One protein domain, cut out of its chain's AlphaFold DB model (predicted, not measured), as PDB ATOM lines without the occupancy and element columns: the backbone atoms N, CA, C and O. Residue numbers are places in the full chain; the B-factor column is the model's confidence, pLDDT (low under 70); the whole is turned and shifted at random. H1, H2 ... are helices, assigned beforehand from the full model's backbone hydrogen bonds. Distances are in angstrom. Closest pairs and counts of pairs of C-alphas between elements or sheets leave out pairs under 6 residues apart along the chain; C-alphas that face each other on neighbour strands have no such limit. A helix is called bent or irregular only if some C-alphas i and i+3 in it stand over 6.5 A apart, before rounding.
ATOM      1  N   LYS A 113     114.449 151.368 152.021       52.72
ATOM      2  CA  LYS A 113     115.532 150.440 151.665       52.72
ATOM      3  C   LYS A 113     115.106 149.332 150.688       52.72
ATOM      4  O   LYS A 113     115.923 148.914 149.874       52.72
ATOM      5  N   ALA A 114     113.857 148.871 150.732       57.88
ATOM      6  CA  ALA A 114     113.329 147.861 149.814       57.88
ATOM      7  C   ALA A 114     113.045 148.444 148.419       57.88
ATOM      8  O   ALA A 114     113.331 147.787 147.422       57.88
ATOM      9  N   LYS A 115     112.593 149.705 148.327       55.19
ATOM     10  CA  LYS A 115     112.417 150.398 147.034       55.19
ATOM     11  C   LYS A 115     113.734 150.542 146.265       55.19
ATOM     12  O   LYS A 115     113.777 150.215 145.084       55.19
ATOM     13  N   ILE A 116     114.815 150.929 146.949       58.53
ATOM     14  CA  ILE A 116     116.155 151.053 146.345       58.53
ATOM     15  C   ILE A 116     116.665 149.695 145.838       58.53
ATOM     16  O   ILE A 116     117.263 149.613 144.768       58.53
ATOM     17  N   ARG A 117     116.400 148.609 146.576       60.72
ATOM     18  CA  ARG A 117     116.821 147.249 146.195       60.72
ATOM     19  C   ARG A 117     116.067 146.731 144.972       60.72
ATOM     20  O   ARG A 117     116.692 146.196 144.065       60.72
ATOM     21  N   VAL A 118     114.752 146.945 144.913       64.25
ATOM     22  CA  VAL A 118     113.929 146.565 143.753       64.25
ATOM     23  C   VAL A 118     114.335 147.366 142.513       64.25
ATOM     24  O   VAL A 118     114.472 146.789 141.441       64.25
ATOM     25  N   GLN A 119     114.626 148.662 142.653       59.19
ATOM     26  CA  GLN A 119     115.109 149.490 141.542       59.19
ATOM     27  C   GLN A 119     116.511 149.090 141.059       59.19
ATOM     28  O   GLN A 119     116.738 149.048 139.854       59.19
ATOM     29  N   ALA A 120     117.431 148.733 141.962       61.19
ATOM     30  CA  ALA A 120     118.752 148.229 141.589       61.19
ATOM     31  C   ALA A 120     118.668 146.882 140.852       61.19
ATOM     32  O   ALA A 120     119.354 146.691 139.854       61.19
ATOM     33  N   ILE A 121     117.791 145.975 141.293       61.47
ATOM     34  CA  ILE A 121     117.547 144.699 140.606       61.47
ATOM     35  C   ILE A 121     116.938 144.947 139.223       61.47
ATOM     36  O   ILE A 121     117.430 144.394 138.246       61.47
ATOM     37  N   ILE A 122     115.937 145.827 139.110       62.41
ATOM     38  CA  ILE A 122     115.345 146.206 137.818       62.41
ATOM     39  C   ILE A 122     116.406 146.811 136.892       62.41
ATOM     40  O   ILE A 122     116.437 146.473 135.716       62.41
ATOM     41  N   LEU A 123     117.317 147.641 137.401       59.00
ATOM     42  CA  LEU A 123     118.396 148.216 136.601       59.00
ATOM     43  C   LEU A 123     119.415 147.166 136.135       59.00
ATOM     44  O   LEU A 123     119.816 147.186 134.979       59.00
ATOM     45  N   LEU A 124     119.818 146.235 137.004       58.94
ATOM     46  CA  LEU A 124     120.723 145.141 136.634       58.94
ATOM     47  C   LEU A 124     120.078 144.218 135.586       58.94
ATOM     48  O   LEU A 124     120.757 143.775 134.662       58.94
ATOM     49  N   VAL A 125     118.762 144.001 135.679       58.31
ATOM     50  CA  VAL A 125     117.970 143.285 134.668       58.31
ATOM     51  C   VAL A 125     117.881 144.081 133.358       58.31
ATOM     52  O   VAL A 125     118.060 143.509 132.286       58.31
ATOM     53  N   LEU A 126     117.665 145.401 133.417       52.97
ATOM     54  CA  LEU A 126     117.609 146.278 132.237       52.97
ATOM     55  C   LEU A 126     118.971 146.448 131.546       52.97
ATOM     56  O   LEU A 126     119.015 146.659 130.338       52.97
ATOM     57  N   LEU A 127     120.075 146.310 132.284       53.59
ATOM     58  CA  LEU A 127     121.440 146.281 131.750       53.59
ATOM     59  C   LEU A 127     121.795 144.939 131.082       53.59
ATOM     60  O   LEU A 127     122.936 144.755 130.673       53.59
ATOM     61  N   GLY A 128     120.847 143.999 130.974       44.28
ATOM     62  CA  GLY A 128     121.055 142.716 130.299       44.28
ATOM     63  C   GLY A 128     122.032 141.791 131.024       44.28
ATOM     64  O   GLY A 128     122.542 140.846 130.423       44.28
ATOM     65  N   ILE A 129     122.303 142.048 132.309       60.53
ATOM     66  CA  ILE A 129     123.214 141.226 133.101       60.53
ATOM     67  C   ILE A 129     122.569 139.841 133.255       60.53
ATOM     68  O   ILE A 129     121.447 139.746 133.760       60.53
ATOM     69  N   PRO A 130     123.239 138.754 132.824       58.44
ATOM     70  CA  PRO A 130     122.668 137.416 132.898       58.44
ATOM     71  C   PRO A 130     122.317 137.078 134.349       58.44
ATOM     72  O   PRO A 130     123.075 137.404 135.265       58.44
ATOM     73  N   GLY A 131     121.178 136.409 134.569       52.88
ATOM     74  CA  GLY A 131     120.601 136.192 135.904       52.88
ATOM     75  C   GLY A 131     121.581 135.629 136.941       52.88
ATOM     76  O   GLY A 131     121.531 136.016 138.103       52.88
ATOM     77  N   ASN A 132     122.556 134.821 136.518       50.56
ATOM     78  CA  ASN A 132     123.598 134.276 137.393       50.56
ATOM     79  C   ASN A 132     124.514 135.358 137.999       50.56
ATOM     80  O   ASN A 132     124.914 135.245 139.154       50.56
ATOM     81  N   ALA A 133     124.809 136.432 137.263       50.56
ATOM     82  CA  ALA A 133     125.589 137.563 137.765       50.56
ATOM     83  C   ALA A 133     124.766 138.471 138.696       50.56
ATOM     84  O   ALA A 133     125.320 139.028 139.641       50.56
ATOM     85  N   ILE A 134     123.443 138.551 138.504       64.25
ATOM     86  CA  ILE A 134     122.528 139.209 139.453       64.25
ATOM     87  C   ILE A 134     122.491 138.425 140.769       64.25
ATOM     88  O   ILE A 134     122.591 139.014 141.841       64.25
ATOM     89  N   THR A 135     122.436 137.093 140.702       53.34
ATOM     90  CA  THR A 135     122.482 136.223 141.884       53.34
ATOM     91  C   THR A 135     123.803 136.368 142.639       53.34
ATOM     92  O   THR A 135     123.793 136.529 143.855       53.34
ATOM     93  N   ILE A 136     124.943 136.408 141.939       59.06
ATOM     94  CA  ILE A 136     126.253 136.654 142.564       59.06
ATOM     95  C   ILE A 136     126.317 138.064 143.172       59.06
ATOM     96  O   ILE A 136     126.770 138.215 144.302       59.06
ATOM     97  N   PHE A 137     125.796 139.089 142.489       68.56
ATOM     98  CA  PHE A 137     125.701 140.453 143.026       68.56
ATOM     99  C   PHE A 137     124.868 140.513 144.319       68.56
ATOM    100  O   PHE A 137     125.246 141.194 145.272       68.56
ATOM    101  N   LEU A 138     123.759 139.769 144.378       65.00
ATOM    102  CA  LEU A 138     122.908 139.665 145.565       65.00
ATOM    103  C   LEU A 138     123.577 138.882 146.707       65.00
ATOM    104  O   LEU A 138     123.383 139.238 147.867       65.00
ATOM    105  N   ILE A 139     124.392 137.868 146.396       65.44
ATOM    106  CA  ILE A 139     125.145 137.067 147.378       65.44
ATOM    107  C   ILE A 139     126.356 137.836 147.932       65.44
ATOM    108  O   ILE A 139     126.665 137.727 149.116       65.44
ATOM    109  N   CYS A 140     127.033 138.638 147.106       51.88
ATOM    110  CA  CYS A 140     128.211 139.417 147.502       51.88
ATOM    111  C   CYS A 140     127.878 140.713 148.264       51.88
ATOM    112  O   CYS A 140     128.788 141.405 148.727       51.88
ATOM    113  N   CYS A 235     124.604 170.787 145.787       78.12
ATOM    114  CA  CYS A 235     123.144 170.788 145.795       78.12
ATOM    115  C   CYS A 235     122.536 170.439 147.152       78.12
ATOM    116  O   CYS A 235     121.511 171.020 147.501       78.12
ATOM    117  N   HIS A 236     123.163 169.533 147.905       78.75
ATOM    118  CA  HIS A 236     122.646 168.987 149.160       78.75
ATOM    119  C   HIS A 236     123.769 168.863 150.203       78.75
ATOM    120  O   HIS A 236     124.158 167.754 150.579       78.75
ATOM    121  N   PRO A 237     124.308 169.989 150.706       81.00
ATOM    122  CA  PRO A 237     125.444 169.967 151.628       81.00
ATOM    123  C   PRO A 237     125.151 169.252 152.958       81.00
ATOM    124  O   PRO A 237     126.089 168.826 153.624       81.00
ATOM    125  N   LEU A 238     123.872 169.101 153.333       84.19
ATOM    126  CA  LEU A 238     123.437 168.541 154.620       84.19
ATOM    127  C   LEU A 238     123.036 167.056 154.577       84.19
ATOM    128  O   LEU A 238     122.774 166.475 155.627       84.19
ATOM    129  N   LYS A 239     122.957 166.427 153.397       88.12
ATOM    130  CA  LYS A 239     122.554 165.012 153.289       88.12
ATOM    131  C   LYS A 239     123.772 164.105 153.536       88.12
ATOM    132  O   LYS A 239     124.887 164.415 153.109       88.12
ATOM    133  N   TYR A 240     123.563 163.025 154.294       86.44
ATOM    134  CA  TYR A 240     124.613 162.086 154.707       86.44
ATOM    135  C   TYR A 240     125.350 161.508 153.491       86.44
ATOM    136  O   TYR A 240     124.717 161.056 152.538       86.44
ATOM    137  N   LYS A 241     126.687 161.506 153.540       81.75
ATOM    138  CA  LYS A 241     127.540 160.957 152.481       81.75
ATOM    139  C   LYS A 241     127.944 159.532 152.855       81.75
ATOM    140  O   LYS A 241     128.617 159.362 153.872       81.75
ATOM    141  N   PRO A 242     127.576 158.509 152.071       86.62
ATOM    142  CA  PRO A 242     128.142 157.184 152.280       86.62
ATOM    143  C   PRO A 242     129.649 157.204 151.989       86.62
ATOM    144  O   PRO A 242     130.169 158.110 151.328       86.62
ATOM    145  N   SER A 243     130.367 156.215 152.525       92.19
ATOM    146  CA  SER A 243     131.825 156.186 152.440       92.19
ATOM    147  C   SER A 243     132.292 156.099 150.975       92.19
ATOM    148  O   SER A 243     131.764 155.281 150.212       92.19
ATOM    149  N   PRO A 244     133.304 156.889 150.558       89.00
ATOM    150  CA  PRO A 244     133.834 156.853 149.191       89.00
ATOM    151  C   PRO A 244     134.250 155.451 148.732       89.00
ATOM    152  O   PRO A 244     134.036 155.090 147.575       89.00
ATOM    153  N   CYS A 245     134.781 154.633 149.647       92.12
ATOM    154  CA  CYS A 245     135.190 153.257 149.365       92.12
ATOM    155  C   CYS A 245     134.032 152.390 148.863       92.12
ATOM    156  O   CYS A 245     134.222 151.612 147.934       92.12
ATOM    157  N   THR A 246     132.826 152.556 149.420       89.88
ATOM    158  CA  THR A 246     131.650 151.778 149.003       89.88
ATOM    159  C   THR A 246     131.331 152.026 147.530       89.88
ATOM    160  O   THR A 246     131.097 151.083 146.778       89.88
ATOM    161  N   TYR A 247     131.385 153.285 147.086       88.00
ATOM    162  CA  TYR A 247     131.151 153.625 145.683       88.00
ATOM    163  C   TYR A 247     132.229 153.077 144.759       88.00
ATOM    164  O   TYR A 247     131.903 152.545 143.703       88.00
ATOM    165  N   ILE A 248     133.499 153.187 145.155       89.19
ATOM    166  CA  ILE A 248     134.617 152.674 144.358       89.19
ATOM    167  C   ILE A 248     134.477 151.160 144.176       89.19
ATOM    168  O   ILE A 248     134.559 150.682 143.050       89.19
ATOM    169  N   ILE A 249     134.188 150.414 145.248       92.44
ATOM    170  CA  ILE A 249     133.985 148.959 145.186       92.44
ATOM    171  C   ILE A 249     132.819 148.609 144.257       92.44
ATOM    172  O   ILE A 249     132.957 147.725 143.416       92.44
ATOM    173  N   MET A 250     131.694 149.322 144.356       91.69
ATOM    174  CA  MET A 250     130.535 149.080 143.489       91.69
ATOM    175  C   MET A 250     130.852 149.341 142.013       91.69
ATOM    176  O   MET A 250     130.504 148.529 141.159       91.69
ATOM    177  N   VAL A 251     131.549 150.438 141.704       87.88
ATOM    178  CA  VAL A 251     131.964 150.757 140.329       87.88
ATOM    179  C   VAL A 251     132.943 149.712 139.794       87.88
ATOM    180  O   VAL A 251     132.788 149.269 138.660       87.88
ATOM    181  N   LEU A 252     133.908 149.269 140.604       91.88
ATOM    182  CA  LEU A 252     134.855 148.218 140.221       91.88
ATOM    183  C   LEU A 252     134.157 146.881 139.966       91.88
ATOM    184  O   LEU A 252     134.486 146.197 139.002       91.88
ATOM    185  N   LEU A 253     133.175 146.524 140.794       93.88
ATOM    186  CA  LEU A 253     132.422 145.287 140.637       93.88
ATOM    187  C   LEU A 253     131.564 145.310 139.366       93.88
ATOM    188  O   LEU A 253     131.586 144.348 138.604       93.88
ATOM    189  N   ILE A 254     130.881 146.421 139.077       89.94
ATOM    190  CA  ILE A 254     130.144 146.592 137.815       89.94
ATOM    191  C   ILE A 254     131.105 146.535 136.621       89.94
ATOM    192  O   ILE A 254     130.835 145.829 135.655       89.94
ATOM    193  N   ALA A 255     132.250 147.220 136.696       89.62
ATOM    194  CA  ALA A 255     133.253 147.193 135.635       89.62
ATOM    195  C   ALA A 255     133.798 145.776 135.390       89.62
ATOM    196  O   ALA A 255     133.992 145.384 134.241       89.62
ATOM    197  N   PHE A 256     134.011 144.988 136.446       93.38
ATOM    198  CA  PHE A 256     134.398 143.585 136.327       93.38
ATOM    199  C   PHE A 256     133.301 142.756 135.646       93.38
ATOM    200  O   PHE A 256     133.584 142.057 134.677       93.38
ATOM    201  N   LEU A 257     132.048 142.883 136.096       92.19
ATOM    202  CA  LEU A 257     130.912 142.143 135.537       92.19
ATOM    203  C   LEU A 257     130.651 142.475 134.061       92.19
ATOM    204  O   LEU A 257     130.327 141.578 133.292       92.19
ATOM    205  N   VAL A 258     130.819 143.731 133.644       88.38
ATOM    206  CA  VAL A 258     130.658 144.130 132.234       88.38
ATOM    207  C   VAL A 258     131.792 143.589 131.360       88.38
ATOM    208  O   VAL A 258     131.558 143.237 130.209       88.38
ATOM    209  N   ASN A 259     133.015 143.488 131.889       89.19
ATOM    210  CA  ASN A 259     134.169 142.995 131.129       89.19
ATOM    211  C   ASN A 259     134.323 141.468 131.154       89.19
ATOM    212  O   ASN A 259     135.048 140.923 130.322       89.19
ATOM    213  N   VAL A 260     133.661 140.763 132.079       94.19
ATOM    214  CA  VAL A 260     133.798 139.304 132.200       94.19
ATOM    215  C   VAL A 260     133.299 138.574 130.952       94.19
ATOM    216  O   VAL A 260     133.859 137.545 130.591       94.19
ATOM    217  N   SER A 261     132.296 139.113 130.251       91.69
ATOM    218  CA  SER A 261     131.777 138.526 129.010       91.69
ATOM    219  C   SER A 261     132.862 138.422 127.933       91.69
ATOM    220  O   SER A 261     133.011 137.363 127.331       91.69
ATOM    221  N   LYS A 262     133.691 139.462 127.779       91.00
ATOM    222  CA  LYS A 262     134.805 139.495 126.817       91.00
ATOM    223  C   LYS A 262     135.880 138.457 127.105       91.00
ATOM    224  O   LYS A 262     136.542 137.978 126.191       91.00
ATOM    225  N   PHE A 263     136.063 138.087 128.371       93.62
ATOM    226  CA  PHE A 263     137.021 137.043 128.728       93.62
ATOM    227  C   PHE A 263     136.627 135.685 128.126       93.62
ATOM    228  O   PHE A 263     137.499 134.915 127.734       93.62
ATOM    229  N   PHE A 264     135.327 135.411 127.982       94.38
ATOM    230  CA  PHE A 264     134.822 134.166 127.394       94.38
ATOM    231  C   PHE A 264     134.828 134.152 125.850       94.38
ATOM    232  O   PHE A 264     134.557 133.113 125.245       94.38
ATOM    233  N   GLU A 265     135.165 135.266 125.190       94.00
ATOM    234  CA  GLU A 265     135.264 135.349 123.721       94.00
ATOM    235  C   GLU A 265     136.572 134.739 123.174       94.00
ATOM    236  O   GLU A 265     136.666 134.415 121.986       94.00
TER     237      GLU A 265
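Overview. This is residues 113 to 140 and 235 to 265 of the 586 residues of the protein "G_PROTEIN_RECEP_F1_2 domain-containing protein" of Tigriopus californicus (UniProt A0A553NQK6). A short helical hairpin, H1 and H2, sits beside a longer helix, H3, and H2 is the hairpin arm nearer to H3. The centres of the three helices make a loose triangle, with H1 and H3 apart, and a free-standing stretch, residues 235 to 249, runs into H3 and sticks out at one end. The printed part has 59 residues with three named helices, in the order H1, H2, H3, and no named strand; the class is all helix. The whole is loose, with a radius of gyration of the C-alphas of 13.9 A, and its outline is a rod spanning 47 by 23 by 22 A.

Along the chain. H1 is residues 113 to 126, 20.0 A from first to last C-alpha, and begins at C-alpha 113 at (115.532, 150.440, 151.665). H2 is residues 131 to 139, from Gly 131 to Ile 139. After the cut, residues 235 to 243 lead to H3, residues 244 to 263. H3 is the longest helix, 28.7 A from C-alpha 244 at (133.834, 156.853, 149.191) to C-alpha 263 at (137.021, 137.043, 128.728). H3 has a kink of 25 degrees near residue 257. It is irregular, but only just: C-alphas 258 and 261 are 6.6 A apart.

Arrangement. H1 and H2 form a helical hairpin over a tight link of 4 residues. They touch, H1 with residues 121 to 125 alone, and the closest C-alphas, those of Leu 124 and Ile 134, are 6.8 A apart. They run opposite ways at a shallow tilt of 28 degrees. H2 and H3 are close but not clearly touching; their closest C-alphas, those of Ala 133 and Leu 257, are 7.4 A apart. They run opposite ways at a shallow tilt of 27 degrees. H1 and H3 are apart. Every O i to N i+4 pair is within hydrogen-bond range in H1 and H2; in H3 it is 13 of 16.

Size, cuts and confidence. The two C-alphas farthest apart, those of Leu 238 and Glu 265, are 46.9 A apart. Residues 235 to 249, of which 244 to 249 belong to H3, stand free; without them the body has 44 residues and spans 36 by 18 by 16 A. Residues 141 to 234 are not printed, and C-alphas 140 and 235 are 31.8 A apart across this cut, which lies in the link from H2 to H3. The mean pLDDT of the printed part is 74.3; residues 113 to 140, the 28 residues before the cut, are under 70, while H3 has a mean of 91.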